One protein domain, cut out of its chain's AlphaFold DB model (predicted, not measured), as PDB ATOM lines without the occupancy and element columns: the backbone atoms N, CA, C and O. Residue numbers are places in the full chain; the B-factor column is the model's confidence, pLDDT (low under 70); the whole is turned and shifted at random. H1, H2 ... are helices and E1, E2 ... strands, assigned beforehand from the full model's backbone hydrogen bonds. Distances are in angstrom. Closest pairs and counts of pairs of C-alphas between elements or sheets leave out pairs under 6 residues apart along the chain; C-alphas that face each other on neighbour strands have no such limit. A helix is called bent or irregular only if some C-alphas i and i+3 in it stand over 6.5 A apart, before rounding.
ATOM      1  N   LEU A 330     196.205 196.574 179.881       87.50
ATOM      2  CA  LEU A 330     196.871 195.833 178.816       87.50
ATOM      3  C   LEU A 330     195.893 195.600 177.657       87.50
ATOM      4  O   LEU A 330     194.743 195.229 177.897       87.50
ATOM      5  N   PRO A 331     196.341 195.721 176.393       88.50
ATOM      6  CA  PRO A 331     195.531 195.288 175.265       88.50
ATOM      7  C   PRO A 331     195.216 193.791 175.392       88.50
ATOM      8  O   PRO A 331     196.010 193.025 175.945       88.50
ATOM      9  N   GLY A 332     194.080 193.356 174.846       86.56
ATOM     10  CA  GLY A 332     193.727 191.935 174.806       86.56
ATOM     11  C   GLY A 332     194.813 191.083 174.134       86.56
ATOM     12  O   GLY A 332     195.527 191.552 173.242       86.56
ATOM     13  N   LEU A 333     194.945 189.826 174.569       88.56
ATOM     14  CA  LEU A 333     195.892 188.881 173.972       88.56
ATOM     15  C   LEU A 333     195.594 188.698 172.473       88.56
ATOM     16  O   LEU A 333     194.430 188.522 172.103       88.56
ATOM     17  N   PRO A 334     196.621 188.700 171.604       88.25
ATOM     18  CA  PRO A 334     196.421 188.465 170.182       88.25
ATOM     19  C   PRO A 334     195.902 187.042 169.944       88.25
ATOM     20  O   PRO A 334     196.315 186.081 170.602       88.25
ATOM     21  N   SER A 335     195.004 186.889 168.971       87.94
ATOM     22  CA  SER A 335     194.533 185.569 168.555       87.94
ATOM     23  C   SER A 335     195.649 184.799 167.840       87.94
ATOM     24  O   SER A 335     196.492 185.387 167.167       87.94
ATOM     25  N   LYS A 336     195.617 183.458 167.892       88.19
ATOM     26  CA  LYS A 336     196.590 182.590 167.186       88.19
ATOM     27  C   LYS A 336     196.654 182.825 165.667       88.19
ATOM     28  O   LYS A 336     197.618 182.431 165.022       88.19
ATOM     29  N   SER A 337     195.614 183.424 165.089       87.19
ATOM     30  CA  SER A 337     195.529 183.770 163.667       87.19
ATOM     31  C   SER A 337     196.249 185.072 163.300       87.19
ATOM     32  O   SER A 337     196.468 185.323 162.115       87.19
ATOM     33  N   GLN A 338     196.606 185.905 164.280       84.19
ATOM     34  CA  GLN A 338     197.209 187.210 164.045       84.19
ATOM     35  C   GLN A 338     198.737 187.083 164.003       84.19
ATOM     36  O   GLN A 338     199.398 186.897 165.022       84.19
ATOM     37  N   THR A 339     199.309 187.153 162.801       83.00
ATOM     38  CA  THR A 339     200.766 187.078 162.592       83.00
ATOM     39  C   THR A 339     201.466 188.421 162.777       83.00
ATOM     40  O   THR A 339     202.655 188.454 163.095       83.00
ATOM     41  N   GLU A 340     200.747 189.531 162.593       87.56
ATOM     42  CA  GLU A 340     201.280 190.875 162.811       87.56
ATOM     43  C   GLU A 340     201.140 191.290 164.282       87.56
ATOM     44  O   GLU A 340     200.071 191.107 164.871       87.56
ATOM     45  N   PRO A 341     202.195 191.853 164.899       85.88
ATOM     46  CA  PRO A 341     202.124 192.296 166.282       85.88
ATOM     47  C   PRO A 341     201.129 193.465 166.415       85.88
ATOM     48  O   PRO A 341     201.148 194.367 165.569       85.88
ATOM     49  N   PRO A 342     200.287 193.488 167.465       88.31
ATOM     50  CA  PRO A 342     199.339 194.574 167.707       88.31
ATOM     51  C   PRO A 342     200.031 195.944 167.818       88.31
ATOM     52  O   PRO A 342     201.242 196.021 168.032       88.31
ATOM     53  N   PRO A 343     199.297 197.057 167.665       90.31
ATOM     54  CA  PRO A 343     199.876 198.386 167.825       90.31
ATOM     55  C   PRO A 343     200.398 198.611 169.253       90.31
ATOM     56  O   PRO A 343     199.965 197.973 170.213       90.31
ATOM     57  N   TRP A 344     201.335 199.547 169.387       89.38
ATOM     58  CA  TRP A 344     201.825 199.988 170.691       89.38
ATOM     59  C   TRP A 344     200.703 200.653 171.493       89.38
ATOM     60  O   TRP A 344     200.013 201.533 170.983       89.38
ATOM     61  N   THR A 345     200.566 200.257 172.755       90.12
ATOM     62  CA  THR A 345     199.625 200.823 173.730       90.12
ATOM     63  C   THR A 345     200.411 201.594 174.785       90.12
ATOM     64  O   THR A 345     201.455 201.128 175.236       90.12
ATOM     65  N   SER A 346     199.963 202.789 175.168       88.31
ATOM     66  CA  SER A 346     200.607 203.535 176.257       88.31
ATOM     67  C   SER A 346     200.204 202.921 177.599       88.31
ATOM     68  O   SER A 346     199.017 202.843 177.889       88.31
ATOM     69  N   LEU A 347     201.178 202.483 178.405       85.62
ATOM     70  CA  LEU A 347     200.940 202.033 179.784       85.62
ATOM     71  C   LEU A 347     200.836 203.215 180.744       85.62
ATOM     72  O   LEU A 347     200.050 203.207 181.681       85.62
ATOM     73  N   VAL A 348     201.677 204.223 180.519       80.56
ATOM     74  CA  VAL A 348     201.772 205.410 181.362       80.56
ATOM     75  C   VAL A 348     201.697 206.624 180.453       80.56
ATOM     76  O   VAL A 348     202.661 206.956 179.762       80.56
ATOM     77  N   SER A 349     200.534 207.269 180.453       64.88
ATOM     78  CA  SER A 349     200.328 208.600 179.884       64.88
ATOM     79  C   SER A 349     200.460 209.621 181.012       64.88
ATOM     80  O   SER A 349     199.481 210.216 181.446       64.88
ATOM     81  N   ASN A 350     201.662 209.756 181.573       57.41
ATOM     82  CA  ASN A 350     201.887 210.752 182.612       57.41
ATOM     83  C   ASN A 350     201.893 212.154 181.987       57.41
ATOM     84  O   ASN A 350     202.799 212.483 181.228       57.41
ATOM     85  N   GLU A 351     200.931 213.002 182.368       57.16
ATOM     86  CA  GLU A 351     201.050 214.462 182.200       57.16
ATOM     87  C   GLU A 351     202.170 215.035 183.090       57.16
ATOM     88  O   GLU A 351     202.758 216.073 182.791       57.16
ATOM     89  N   VAL A 352     202.511 214.337 184.178       56.72
ATOM     90  CA  VAL A 352     203.620 214.699 185.066       56.72
ATOM     91  C   VAL A 352     204.883 214.004 184.577       56.72
ATOM     92  O   VAL A 352     205.109 212.843 184.903       56.72
ATOM     93  N   VAL A 353     205.688 214.717 183.785       56.12
ATOM     94  CA  VAL A 353     206.950 214.233 183.202       56.12
ATOM     95  C   VAL A 353     207.806 213.558 184.286       56.12
ATOM     96  O   VAL A 353     208.376 214.258 185.131       56.12
ATOM     97  N   PRO A 354     207.918 212.216 184.294       61.88
ATOM     98  CA  PRO A 354     208.826 211.547 185.206       61.88
ATOM     99  C   PRO A 354     210.257 211.968 184.864       61.88
ATOM    100  O   PRO A 354     210.579 212.269 183.705       61.88
ATOM    101  N   ALA A 355     211.127 212.004 185.878       66.00
ATOM    102  CA  ALA A 355     212.540 212.295 185.671       66.00
ATOM    103  C   ALA A 355     213.088 211.388 184.556       66.00
ATOM    104  O   ALA A 355     212.747 210.210 184.488       66.00
ATOM    105  N   LYS A 356     213.935 211.935 183.676       67.06
ATOM    106  CA  LYS A 356     214.448 211.262 182.464       67.06
ATOM    107  C   LYS A 356     215.086 209.885 182.728       67.06
ATOM    108  O   LYS A 356     215.181 209.072 181.815       67.06
ATOM    109  N   ASP A 357     215.457 209.624 183.979       69.94
ATOM    110  CA  ASP A 357     216.113 208.403 184.439       69.94
ATOM    111  C   ASP A 357     215.191 207.444 185.221       69.94
ATOM    112  O   ASP A 357     215.642 206.386 185.647       69.94
ATOM    113  N   ALA A 358     213.903 207.762 185.401       70.56
ATOM    114  CA  ALA A 358     212.986 206.978 186.241       70.56
ATOM    115  C   ALA A 358     212.771 205.534 185.746       70.56
ATOM    116  O   ALA A 358     212.512 204.632 186.541       70.56
ATOM    117  N   TYR A 359     212.935 205.302 184.441       78.88
ATOM    118  CA  TYR A 359     212.713 204.003 183.805       78.88
ATOM    119  C   TYR A 359     213.998 203.379 183.249       78.88
ATOM    120  O   TYR A 359     213.931 202.673 182.254       78.88
ATOM    121  N   GLN A 360     215.183 203.642 183.815       82.81
ATOM    122  CA  GLN A 360     216.403 202.950 183.356       82.81
ATOM    123  C   GLN A 360     216.412 201.475 183.769       82.81
ATOM    124  O   GLN A 360     216.813 200.603 182.993       82.81
ATOM    125  N   THR A 361     215.922 201.189 184.974       88.81
ATOM    126  CA  THR A 361     215.751 199.836 185.488       88.81
ATOM    127  C   THR A 361     214.277 199.590 185.790       88.81
ATOM    128  O   THR A 361     213.618 200.376 186.467       88.81
ATOM    129  N   LEU A 362     213.747 198.510 185.217       92.69
ATOM    130  CA  LEU A 362     212.404 198.016 185.482       92.69
ATOM    131  C   LEU A 362     212.535 196.592 186.008       92.69
ATOM    132  O   LEU A 362     213.287 195.788 185.451       92.69
ATOM    133  N   THR A 363     211.792 196.277 187.059       94.56
ATOM    134  CA  THR A 363     211.600 194.910 187.534       94.56
ATOM    135  C   THR A 363     210.136 194.530 187.378       94.56
ATOM    136  O   THR A 363     209.239 195.332 187.633       94.56
ATOM    137  N   LEU A 364     209.891 193.311 186.902       95.88
ATOM    138  CA  LEU A 364     208.552 192.738 186.826       95.88
ATOM    139  C   LEU A 364     208.344 191.882 188.070       95.88
ATOM    140  O   LEU A 364     209.107 190.945 188.308       95.88
ATOM    141  N   GLU A 365     207.333 192.224 188.855       95.94
ATOM    142  CA  GLU A 365     207.004 191.544 190.102       95.94
ATOM    143  C   GLU A 365     205.592 190.968 190.032       95.94
ATOM    144  O   GLU A 365     204.700 191.546 189.406       95.94
ATOM    145  N   PHE A 366     205.391 189.852 190.726       96.06
ATOM    146  CA  PHE A 366     204.107 189.178 190.885       96.06
ATOM    147  C   PHE A 366     203.765 189.064 192.377       96.06
ATOM    148  O   PHE A 366     204.675 189.092 193.211       96.06
ATOM    149  N   PRO A 367     202.474 188.958 192.735       95.06
ATOM    150  CA  PRO A 367     202.072 188.809 194.132       95.06
ATOM    151  C   PRO A 367     202.529 187.468 194.734       95.06
ATOM    152  O   PRO A 367     202.836 187.398 195.922       95.06
ATOM    153  N   THR A 368     202.620 186.426 193.907       93.12
ATOM    154  CA  THR A 368     203.211 185.110 194.200       93.12
ATOM    155  C   THR A 368     204.242 184.754 193.127       93.12
ATOM    156  O   THR A 368     204.411 185.515 192.176       93.12
ATOM    157  N   ASP A 369     204.968 183.640 193.271       89.75
ATOM    158  CA  ASP A 369     206.006 183.232 192.313       89.75
ATOM    159  C   ASP A 369     205.462 183.182 190.871       89.75
ATOM    160  O   ASP A 369     204.667 182.314 190.499       89.75
ATOM    161  N   GLY A 370     205.875 184.164 190.065       87.06
ATOM    162  CA  GLY A 370     205.359 184.396 188.722       87.06
ATOM    163  C   GLY A 370     206.163 183.670 187.638       87.06
ATOM    164  O   GLY A 370     207.387 183.602 187.722       87.06
ATOM    165  N   PRO A 371     205.515 183.178 186.567       90.81
ATOM    166  CA  PRO A 371     206.174 182.411 185.504       90.81
ATOM    167  C   PRO A 371     206.932 183.273 184.485       90.81
ATOM    168  O   PRO A 371     207.545 182.735 183.559       90.81
ATOM    169  N   LEU A 372     206.832 184.600 184.591       94.69
ATOM    170  CA  LEU A 372     207.387 185.550 183.634       94.69
ATOM    171  C   LEU A 372     208.472 186.385 184.298       94.69
ATOM    172  O   LEU A 372     208.361 186.774 185.459       94.69
ATOM    173  N   LYS A 373     209.507 186.716 183.530       95.50
ATOM    174  CA  LYS A 373     210.590 187.594 183.965       95.50
ATOM    175  C   LYS A 373     210.810 188.687 182.937       95.50
ATOM    176  O   LYS A 373     210.613 188.494 181.736       95.50
ATOM    177  N   LEU A 374     211.243 189.844 183.419       95.25
ATOM    178  CA  LEU A 374     211.678 190.924 182.550       95.25
ATOM    179  C   LEU A 374     213.163 190.753 182.249       95.25
ATOM    180  O   LEU A 374     213.992 190.733 183.160       95.25
ATOM    181  N   ARG A 375     213.508 190.628 180.971       94.38
ATOM    182  CA  ARG A 375     214.901 190.647 180.531       94.38
ATOM    183  C   ARG A 375     215.392 192.094 180.513       94.38
ATOM    184  O   ARG A 375     214.677 192.979 180.038       94.38
ATOM    185  N   SER A 376     216.602 192.308 181.035       83.00
ATOM    186  CA  SER A 376     217.264 193.617 181.098       83.00
ATOM    187  C   SER A 376     217.198 194.358 179.764       83.00
ATOM    188  O   SER A 376     217.216 193.704 178.715       83.00
ATOM    189  N   PRO A 377     217.139 195.700 179.798       79.44
ATOM    190  CA  PRO A 377     216.911 196.472 178.596       79.44
ATOM    191  C   PRO A 377     218.037 196.250 177.593       79.44
ATOM    192  O   PRO A 377     219.218 196.289 177.944       79.44
ATOM    193  N   ASP A 378     217.673 196.085 176.325       78.75
ATOM    194  CA  ASP A 378     218.633 196.255 175.244       78.75
ATOM    195  C   ASP A 378     219.146 197.709 175.257       78.75
ATOM    196  O   ASP A 378     218.488 198.609 175.786       78.75
ATOM    197  N   ASN A 379     220.273 197.988 174.589       79.00
ATOM    198  CA  ASN A 379     220.874 199.336 174.472       79.00
ATOM    199  C   ASN A 379     219.921 200.437 173.928       79.00
ATOM    200  O   ASN A 379     220.325 201.588 173.781       79.00
ATOM    201  N   ARG A 380     218.679 200.087 173.575       78.75
ATOM    202  CA  ARG A 380     217.616 200.945 173.042       78.75
ATOM    203  C   ARG A 380     216.504 201.271 174.051       78.75
ATOM    204  O   ARG A 380     215.515 201.874 173.644       78.75
ATOM    205  N   GLY A 381     216.624 200.865 175.319       85.62
ATOM    206  CA  GLY A 381     215.561 201.071 176.317       85.62
ATOM    207  C   GLY A 381     214.309 200.235 176.024       85.62
ATOM    208  O   GLY A 381     213.183 200.725 176.135       85.62
ATOM    209  N   GLN A 382     214.524 199.002 175.561       91.38
ATOM    210  CA  GLN A 382     213.489 198.012 175.268       91.38
ATOM    211  C   GLN A 382     213.664 196.833 176.217       91.38
ATOM    212  O   GLN A 382     214.734 196.225 176.237       91.38
ATOM    213  N   TRP A 383     212.622 196.511 176.973       94.88
ATOM    214  CA  TRP A 383     212.553 195.340 177.832       94.88
ATOM    215  C   TRP A 383     211.683 194.279 177.181       94.88
ATOM    216  O   TRP A 383     210.600 194.567 176.670       94.88
ATOM    217  N   ASN A 384     212.141 193.037 177.253       95.88
ATOM    218  CA  ASN A 384     211.394 191.896 176.752       95.88
ATOM    219  C   ASN A 384     210.858 191.093 177.933       95.88
ATOM    220  O   ASN A 384     211.619 190.703 178.821       95.88
ATOM    221  N   VAL A 385     209.556 190.833 177.933       96.38
ATOM    222  CA  VAL A 385     208.934 189.885 178.858       96.38
ATOM    223  C   VAL A 385     209.133 188.493 178.271       96.38
ATOM    224  O   VAL A 385     208.696 188.224 177.150       96.38
ATOM    225  N   VAL A 386     209.810 187.625 179.014       95.94
ATOM    226  CA  VAL A 386     210.107 186.241 178.627       95.94
ATOM    227  C   VAL A 386     209.522 185.287 179.662       95.94
ATOM    228  O   VAL A 386     209.415 185.630 180.844       95.94
ATOM    229  N   ALA A 387     209.134 184.093 179.226       91.19
ATOM    230  CA  ALA A 387     208.789 183.030 180.157       91.19
ATOM    231  C   ALA A 387     210.059 182.520 180.852       91.19
ATOM    232  O   ALA A 387     211.143 182.527 180.276       91.19
ATOM    233  N   GLU A 388     209.950 182.050 182.090       87.19
ATOM    234  CA  GLU A 388     211.109 181.493 182.796       87.19
ATOM    235  C   GLU A 388     211.661 180.230 182.116       87.19
ATOM    236  O   GLU A 388     212.866 179.989 182.134       87.19
ATOM    237  N   THR A 389     210.786 179.446 181.484       87.25
ATOM    238  CA  THR A 389     211.136 178.193 180.804       87.25
ATOM    239  C   THR A 389     211.541 178.377 179.345       87.25
ATOM    240  O   THR A 389     212.211 177.511 178.789       87.25
ATOM    241  N   GLU A 390     211.119 179.468 178.703       81.50
ATOM    242  CA  GLU A 390     211.309 179.694 177.270       81.50
ATOM    243  C   GLU A 390     211.980 181.046 177.031       81.50
ATOM    244  O   GLU A 390     211.500 182.085 177.474       81.50
ATOM    245  N   GLU A 391     213.061 181.063 176.250       85.31
ATOM    246  CA  GLU A 391     213.761 182.312 175.923       85.31
ATOM    247  C   GLU A 391     212.991 183.209 174.932       85.31
ATOM    248  O   GLU A 391     213.426 184.328 174.643       85.31
ATOM    249  N   ALA A 392     211.864 182.734 174.389       91.12
ATOM    250  CA  ALA A 392     211.072 183.473 173.417       91.12
ATOM    251  C   ALA A 392     210.338 184.656 174.086       91.12
ATOM    252  O   ALA A 392     209.603 184.462 175.057       91.12
ATOM    253  N   PRO A 393     210.498 185.890 173.575       94.12
ATOM    254  CA  PRO A 393     209.829 187.053 174.140       94.12
ATOM    255  C   PRO A 393     208.338 187.046 173.781       94.12
ATOM    256  O   PRO A 393     207.967 186.951 172.609       94.12
ATOM    257  N   ILE A 394     207.482 187.171 174.795       95.69
ATOM    258  CA  ILE A 394     206.018 187.186 174.645       95.69
ATOM    259  C   ILE A 394     205.454 188.606 174.563       95.69
ATOM    260  O   ILE A 394     204.420 188.823 173.934       95.69
ATOM    261  N   ALA A 395     206.134 189.584 175.155       96.38
ATOM    262  CA  ALA A 395     205.741 190.984 175.105       96.38
ATOM    263  C   ALA A 395     206.964 191.899 175.137       96.38
ATOM    264  O   ALA A 395     208.036 191.516 175.610       96.38
ATOM    265  N   GLU A 396     206.780 193.116 174.645       95.56
ATOM    266  CA  GLU A 396     207.804 194.150 174.585       95.56
ATOM    267  C   GLU A 396     207.308 195.397 175.325       95.56
ATOM    268  O   GLU A 396     206.193 195.875 175.096       95.56
ATOM    269  N   ILE A 397     208.150 195.930 176.207       94.94
ATOM    270  CA  ILE A 397     207.955 197.217 176.873       94.94
ATOM    271  C   ILE A 397     209.053 198.143 176.370       94.94
ATOM    272  O   ILE A 397     210.227 197.779 176.357       94.94
ATOM    273  N   ARG A 398     208.698 199.351 175.951       92.62
ATOM    274  CA  ARG A 398     209.649 200.336 175.443       92.62
ATOM    275  C   ARG A 398     209.451 201.670 176.135       92.62
ATOM    276  O   ARG A 398     208.324 202.139 176.274       92.62
ATOM    277  N   SER A 399     210.559 202.303 176.508       88.69
ATOM    278  CA  SER A 399     210.540 203.703 176.918       88.69
ATOM    279  C   SER A 399     210.341 204.570 175.677       88.69
ATOM    280  O   SER A 399     211.136 204.526 174.729       88.69
ATOM    281  N   ARG A 400     209.240 205.318 175.641       80.62
ATOM    282  CA  ARG A 400     208.965 206.295 174.594       80.62
ATOM    283  C   ARG A 400     209.777 207.546 174.912       80.62
ATOM    284  O   ARG A 400     209.353 208.384 175.696       80.62
ATOM    285  N   LEU A 401     210.965 207.632 174.318       69.44
ATOM    286  CA  LEU A 401     211.625 208.907 174.063       69.44
ATOM    287  C   LEU A 401     211.206 209.329 172.658       69.44
ATOM    288  O   LEU A 401     211.841 208.920 171.685       69.44
ATOM    289  N   ASP A 402     210.102 210.063 172.541       65.19
ATOM    290  CA  ASP A 402     209.868 210.800 171.301       65.19
ATOM    291  C   ASP A 402     210.915 211.921 171.212       65.19
ATOM    292  O   ASP A 402     211.242 212.566 172.211       65.19
ATOM    293  N   ASP A 403     211.471 212.129 170.014       59.78
ATOM    294  CA  ASP A 403     212.410 213.231 169.739       59.78
ATOM    295  C   ASP A 403     211.763 214.608 170.018       59.78
ATOM    296  O   ASP A 403     212.460 215.588 170.303       59.78
ATOM    297  N   ASP A 404     210.427 214.655 170.020       61.72
ATOM    298  CA  ASP A 404     209.614 215.763 170.508       61.72
ATOM    299  C   ASP A 404     209.503 215.657 172.041       61.72
ATOM    300  O   ASP A 404     208.673 214.926 172.573       61.72
ATOM    301  N   GLN A 405     210.403 216.365 172.732       55.84
ATOM    302  CA  GLN A 405     210.791 216.313 174.157       55.84
ATOM    303  C   GLN A 405     209.695 216.318 175.257       55.84
ATOM    304  O   GLN A 405     210.033 216.506 176.427       55.84
ATOM    305  N   GLU A 406     208.410 216.141 174.955       59.09
ATOM    306  CA  GLU A 406     207.317 216.438 175.889       59.09
ATOM    307  C   GLU A 406     206.648 215.218 176.547       59.09
ATOM    308  O   GLU A 406     206.005 215.394 177.577       59.09
ATOM    309  N   SER A 407     206.837 213.980 176.066       64.75
ATOM    310  CA  SER A 407     206.199 212.806 176.690       64.75
ATOM    311  C   SER A 407     207.159 211.639 176.932       64.75
ATOM    312  O   SER A 407     207.341 210.782 176.067       64.75
ATOM    313  N   ASN A 408     207.725 211.574 178.142       72.12
ATOM    314  CA  ASN A 408     208.341 210.353 178.666       72.12
ATOM    315  C   ASN A 408     207.226 209.408 179.134       72.12
ATOM    316  O   ASN A 408     206.498 209.731 180.072       72.12
ATOM    317  N   GLY A 409     207.108 208.235 178.518       85.75
ATOM    318  CA  GLY A 409     206.119 207.233 178.916       85.75
ATOM    319  C   GLY A 409     206.564 205.811 178.601       85.75
ATOM    320  O   GLY A 409     207.505 205.590 177.838       85.75
ATOM    321  N   LEU A 410     205.876 204.833 179.183       89.94
ATOM    322  CA  LEU A 410     206.062 203.423 178.852       89.94
ATOM    323  C   LEU A 410     205.043 203.018 177.789       89.94
ATOM    324  O   LEU A 410     203.848 203.285 177.924       89.94
ATOM    325  N   ALA A 411     205.520 202.373 176.731       92.00
ATOM    326  CA  ALA A 411     204.693 201.759 175.707       92.00
ATOM    327  C   ALA A 411     204.809 200.235 175.804       92.00
ATOM    328  O   ALA A 411     205.893 199.701 176.034       92.00
ATOM    329  N   PHE A 412     203.696 199.544 175.606       95.00
ATOM    330  CA  PHE A 412     203.577 198.097 175.660       95.00
ATOM    331  C   PHE A 412     203.046 197.545 174.348       95.00
ATOM    332  O   PHE A 412     202.221 198.172 173.678       95.00
ATOM    333  N   ARG A 413     203.491 196.340 173.999       95.25
ATOM    334  CA  ARG A 413     202.961 195.592 172.868       95.25
ATOM    335  C   ARG A 413     203.128 194.090 173.078       95.25
ATOM    336  O   ARG A 413     204.208 193.626 173.442       95.25
ATOM    337  N   TRP A 414     202.090 193.322 172.758       96.12
ATOM    338  CA  TRP A 414     202.193 191.864 172.665       96.12
ATOM    339  C   TRP A 414     203.011 191.432 171.447       96.12
ATOM    340  O   TRP A 414     202.902 192.013 170.367       96.12
ATOM    341  N   LEU A 415     203.804 190.374 171.595       95.31
ATOM    342  CA  LEU A 415     204.480 189.709 170.483       95.31
ATOM    343  C   LEU A 415     203.682 188.468 170.055       95.31
ATOM    344  O   LEU A 415     202.940 187.917 170.871       95.31
ATOM    345  N   PRO A 416     203.830 187.972 168.811       92.56
ATOM    346  CA  PRO A 416     203.057 186.821 168.326       92.56
ATOM    347  C   PRO A 416     203.180 185.559 169.200       92.56
ATOM    348  O   PRO A 416     202.215 184.805 169.338       92.56
ATOM    349  N   ALA A 417     204.331 185.371 169.859       92.62
ATOM    350  CA  ALA A 417     204.586 184.261 170.782       92.62
ATOM    351  C   ALA A 417     203.682 184.265 172.034       92.62
ATOM    352  O   ALA A 417     203.507 183.229 172.676       92.62
ATOM    353  N   SER A 418     203.054 185.395 172.378       92.94
ATOM    354  CA  SER A 418     202.101 185.447 173.497       92.94
ATOM    355  C   SER A 418     200.880 184.546 173.282       92.94
ATOM    356  O   SER A 418     200.384 183.952 174.235       92.94
ATOM    357  N   SER A 419     200.434 184.386 172.031       92.62
ATOM    358  CA  SER A 419     199.271 183.558 171.679       92.62
ATOM    359  C   SER A 419     199.530 182.051 171.815       92.62
ATOM    360  O   SER A 419     198.596 181.261 171.981       92.62
ATOM    361  N   THR A 420     200.800 181.637 171.740       90.81
ATOM    362  CA  THR A 420     201.217 180.240 171.910       90.81
ATOM    363  C   THR A 420     201.453 179.892 173.373       90.81
ATOM    364  O   THR A 420     201.206 178.757 173.778       90.81
ATOM    365  N   PHE A 421     201.882 180.863 174.180       91.06
ATOM    366  CA  PHE A 421     202.213 180.637 175.578       91.06
ATOM    367  C   PHE A 421     200.995 180.848 176.491       91.06
ATOM    368  O   PHE A 421     200.502 181.961 176.664       91.06
ATOM    369  N   ARG A 422     200.508 179.764 177.116       88.56
ATOM    370  CA  ARG A 422     199.273 179.767 177.932       88.56
ATOM    371  C   ARG A 422     199.321 180.745 179.112       88.56
ATOM    372  O   ARG A 422     198.293 181.308 179.467       88.56
ATOM    373  N   ARG A 423     200.503 180.950 179.702       90.88
ATOM    374  CA  ARG A 423     200.700 181.826 180.868       90.88
ATOM    375  C   ARG A 423     200.987 183.287 180.498       90.88
ATOM    376  O   ARG A 423     201.310 184.084 181.368       90.88
ATOM    377  N   SER A 424     200.841 183.678 179.229       92.44
ATOM    378  CA  SER A 424     200.956 185.092 178.836       92.44
ATOM    379  C   SER A 424     199.904 185.965 179.520       92.44
ATOM    380  O   SER A 424     200.187 187.109 179.857       92.44
ATOM    381  N   ALA A 425     198.712 185.411 179.772       90.81
ATOM    382  CA  ALA A 425     197.638 186.098 180.488       90.81
ATOM    383  C   ALA A 425     198.018 186.475 181.929       90.81
ATOM    384  O   ALA A 425     197.514 187.472 182.443       90.81
ATOM    385  N   ASP A 426     198.957 185.748 182.546       92.56
ATOM    386  CA  ASP A 426     199.397 186.023 183.914       92.56
ATOM    387  C   ASP A 426     200.090 187.389 184.016       92.56
ATOM    388  O   ASP A 426     200.118 187.974 185.093       92.56
ATOM    389  N   LEU A 427     200.588 187.953 182.904       94.25
ATOM    390  CA  LEU A 427     201.193 189.287 182.885       94.25
ATOM    391  C   LEU A 427     200.239 190.378 183.390       94.25
ATOM    392  O   LEU A 427     200.697 191.347 183.988       94.25
ATOM    393  N   ALA A 428     198.926 190.204 183.213       92.69
ATOM    394  CA  ALA A 428     197.926 191.116 183.762       92.69
ATOM    395  C   ALA A 428     197.920 191.134 185.301       92.69
ATOM    396  O   ALA A 428     197.364 192.043 185.897       92.69
ATOM    397  N   HIS A 429     198.523 190.149 185.970       93.00
ATOM    398  CA  HIS A 429     198.666 190.099 187.431       93.00
ATOM    399  C   HIS A 429     199.985 190.690 187.926       93.00
ATOM    400  O   HIS A 429     200.211 190.758 189.133       93.00
ATOM    401  N   ALA A 430     200.857 191.101 187.010       95.38
ATOM    402  CA  ALA A 430     202.144 191.657 187.356       95.38
ATOM    403  C   ALA A 430     202.068 193.168 187.593       95.38
ATOM    404  O   ALA A 430     201.131 193.868 187.191       95.38
ATOM    405  N   ARG A 431     203.128 193.685 188.202       95.44
ATOM    406  CA  ARG A 431     203.422 195.114 188.248       95.44
ATOM    407  C   ARG A 431     204.851 195.368 187.800       95.44
ATOM    408  O   ARG A 431     205.733 194.529 187.989       95.44
ATOM    409  N   LEU A 432     205.075 196.544 187.237       95.12
ATOM    410  CA  LEU A 432     206.401 197.062 186.950       95.12
ATOM    411  C   LEU A 432     206.832 197.952 188.111       95.12
ATOM    412  O   LEU A 432     206.092 198.850 188.509       95.12
ATOM    413  N   ARG A 433     208.032 197.709 188.632       93.38
ATOM    414  CA  ARG A 433     208.693 198.569 189.609       93.38
ATOM    415  C   ARG A 433     209.874 199.268 188.943       93.38
ATOM    416  O   ARG A 433     210.744 198.611 188.373       93.38
ATOM    417  N   GLY A 434     209.875 200.596 188.996       90.75
ATOM    418  CA  GLY A 434     210.994 201.428 188.557       90.75
ATOM    419  C   GLY A 434     212.073 201.581 189.629       90.75
ATOM    420  O   GLY A 434     211.858 201.270 190.802       90.75
ATOM    421  N   GLU A 435     213.226 202.127 189.242       87.94
ATOM    422  CA  GLU A 435     214.364 202.372 190.145       87.94
ATOM    423  C   GLU A 435     214.016 203.300 191.313       87.94
ATOM    424  O   GLU A 435     214.508 203.138 192.429       87.94
ATOM    425  N   GLN A 436     213.144 204.275 191.053       86.19
ATOM    426  CA  GLN A 436     212.715 205.278 192.027       86.19
ATOM    427  C   GLN A 436     211.621 204.760 192.974       86.19
ATOM    428  O   GLN A 436     211.188 205.487 193.865       86.19
ATOM    429  N   GLY A 437     211.196 203.501 192.808       87.12
ATOM    430  CA  GLY A 437     210.099 202.899 193.561       87.12
ATOM    431  C   GLY A 437     208.719 203.120 192.943       87.12
ATOM    432  O   GLY A 437     207.735 202.693 193.540       87.12
ATOM    433  N   ASP A 438     208.636 203.737 191.760       88.12
ATOM    434  CA  ASP A 438     207.379 203.912 191.029       88.12
ATOM    435  C   ASP A 438     206.758 202.551 190.693       88.12
ATOM    436  O   ASP A 438     207.448 201.656 190.193       88.12
ATOM    437  N   LEU A 439     205.457 202.403 190.950       91.12
ATOM    438  CA  LEU A 439     204.716 201.167 190.712       91.12
ATOM    439  C   LEU A 439     203.682 201.372 189.603       91.12
ATOM    440  O   LEU A 439     202.806 202.234 189.694       91.12
ATOM    441  N   VAL A 440     203.759 200.535 188.571       92.25
ATOM    442  CA  VAL A 440     202.763 200.470 187.496       92.25
ATOM    443  C   VAL A 440     202.114 199.096 187.528       92.25
ATOM    444  O   VAL A 440     202.739 198.095 187.178       92.25
ATOM    445  N   TYR A 441     200.863 199.037 187.960       94.31
ATOM    446  CA  TYR A 441     200.076 197.814 187.951       94.31
ATOM    447  C   TYR A 441     199.551 197.550 186.541       94.31
ATOM    448  O   TYR A 441     198.977 198.437 185.918       94.31
ATOM    449  N   LEU A 442     199.732 196.328 186.037       94.12
ATOM    450  CA  LEU A 442     199.299 195.956 184.683       94.12
ATOM    451  C   LEU A 442     197.849 195.451 184.628       94.12
ATOM    452  O   LEU A 442     197.358 195.079 183.563       94.12
TER     453      LEU A 442
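This is residues 330 to 442 of the 653 residues of the protein "Transmembrane protein" of Rhodopirellula sallentina SM41 (UniProt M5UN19). The domain is a small sandwich: a strongly twisted sheet of four strands, E2 to E5, is faced by a smaller sheet of E1, E6 and E7, and the two come closest along E1 and E2. The helix H2 lies over the same large sheet next to the small one, H1 is beside the start of E4, and the long first stretch, residues 330 to 361, winds round the outside, pairing briefly with E5 at residues 345 to 346. The 113 printed residues have two named helices and seven strands, in the order E1 E2 E3 E4 E5 H1 H2 E6 E7. Both sheets, E2 E3 E4 E5 and E1 E6 E7, are antiparallel; the class is mixed, with 52 residues, under half, in named elements. The whole is compact, with a radius of gyration of the C-alphas of 13.8 A and spans of 37 by 31 by 24 A.

The large sheet holds E2, residues 372 to 378, E3, 382 to 387, E4, 393 to 401, and E5, 408 to 414, a meander in which each strand is the antiparallel neighbour of the one before. N 375 and O 384 are 2.9 A apart, N 383 and O 397 2.8 A, and N 398 and O 411 2.8 A, within hydrogen-bond range. The other sheet holds E1, residues 362 to 365, E6, 431 to 434, and E7, 439 to 441; N 363 and O 433 are 2.9 A apart, N 432 and O 440 2.8 A. The sheets form a sandwich, face to face, with best planes 13 degrees apart. The closest C-alphas of E1 and E2, Leu 364 and Leu 374, are 5.6 A apart, while E5 and E7 are apart. H2, residues 422 to 429, is on the large sheet at a height of 8.9 A, slantwise to E3 at 35 degrees on the local plane; it only grazes the small sheet with residues 427 to 429. H2 is irregular, C-alphas 422 and 425 being 7.0 A apart, with 0 of 4 O i to N i+4 pairs but 4 of 5 O i to N i+3 pairs within range. H1, residues 416 to 419, too short for an O i to N i+4 pair, stands only just at the large sheet's level, at 4.0 A; its Ser 418 has its C-alpha 4.4 A from that of Ile 394.

E4 is 21.9 A long, from C-alpha 393 at (209.829, 187.053, 174.140); E5 is 20.4 A, E2 17.6 A, E3 16.4 A and H2 14.0 A. E1 begins at C-alpha 362, (212.404, 198.016, 185.482), and E7 ends at C-alpha 441, (200.076, 197.814, 187.951).

The two C-alphas farthest apart, Ser 337 and Ala 355, are 39.8 A from each other. The printed part has no cut, and no link is long. Confidence is under 70 at residues 349 to 357 and 401 to 407.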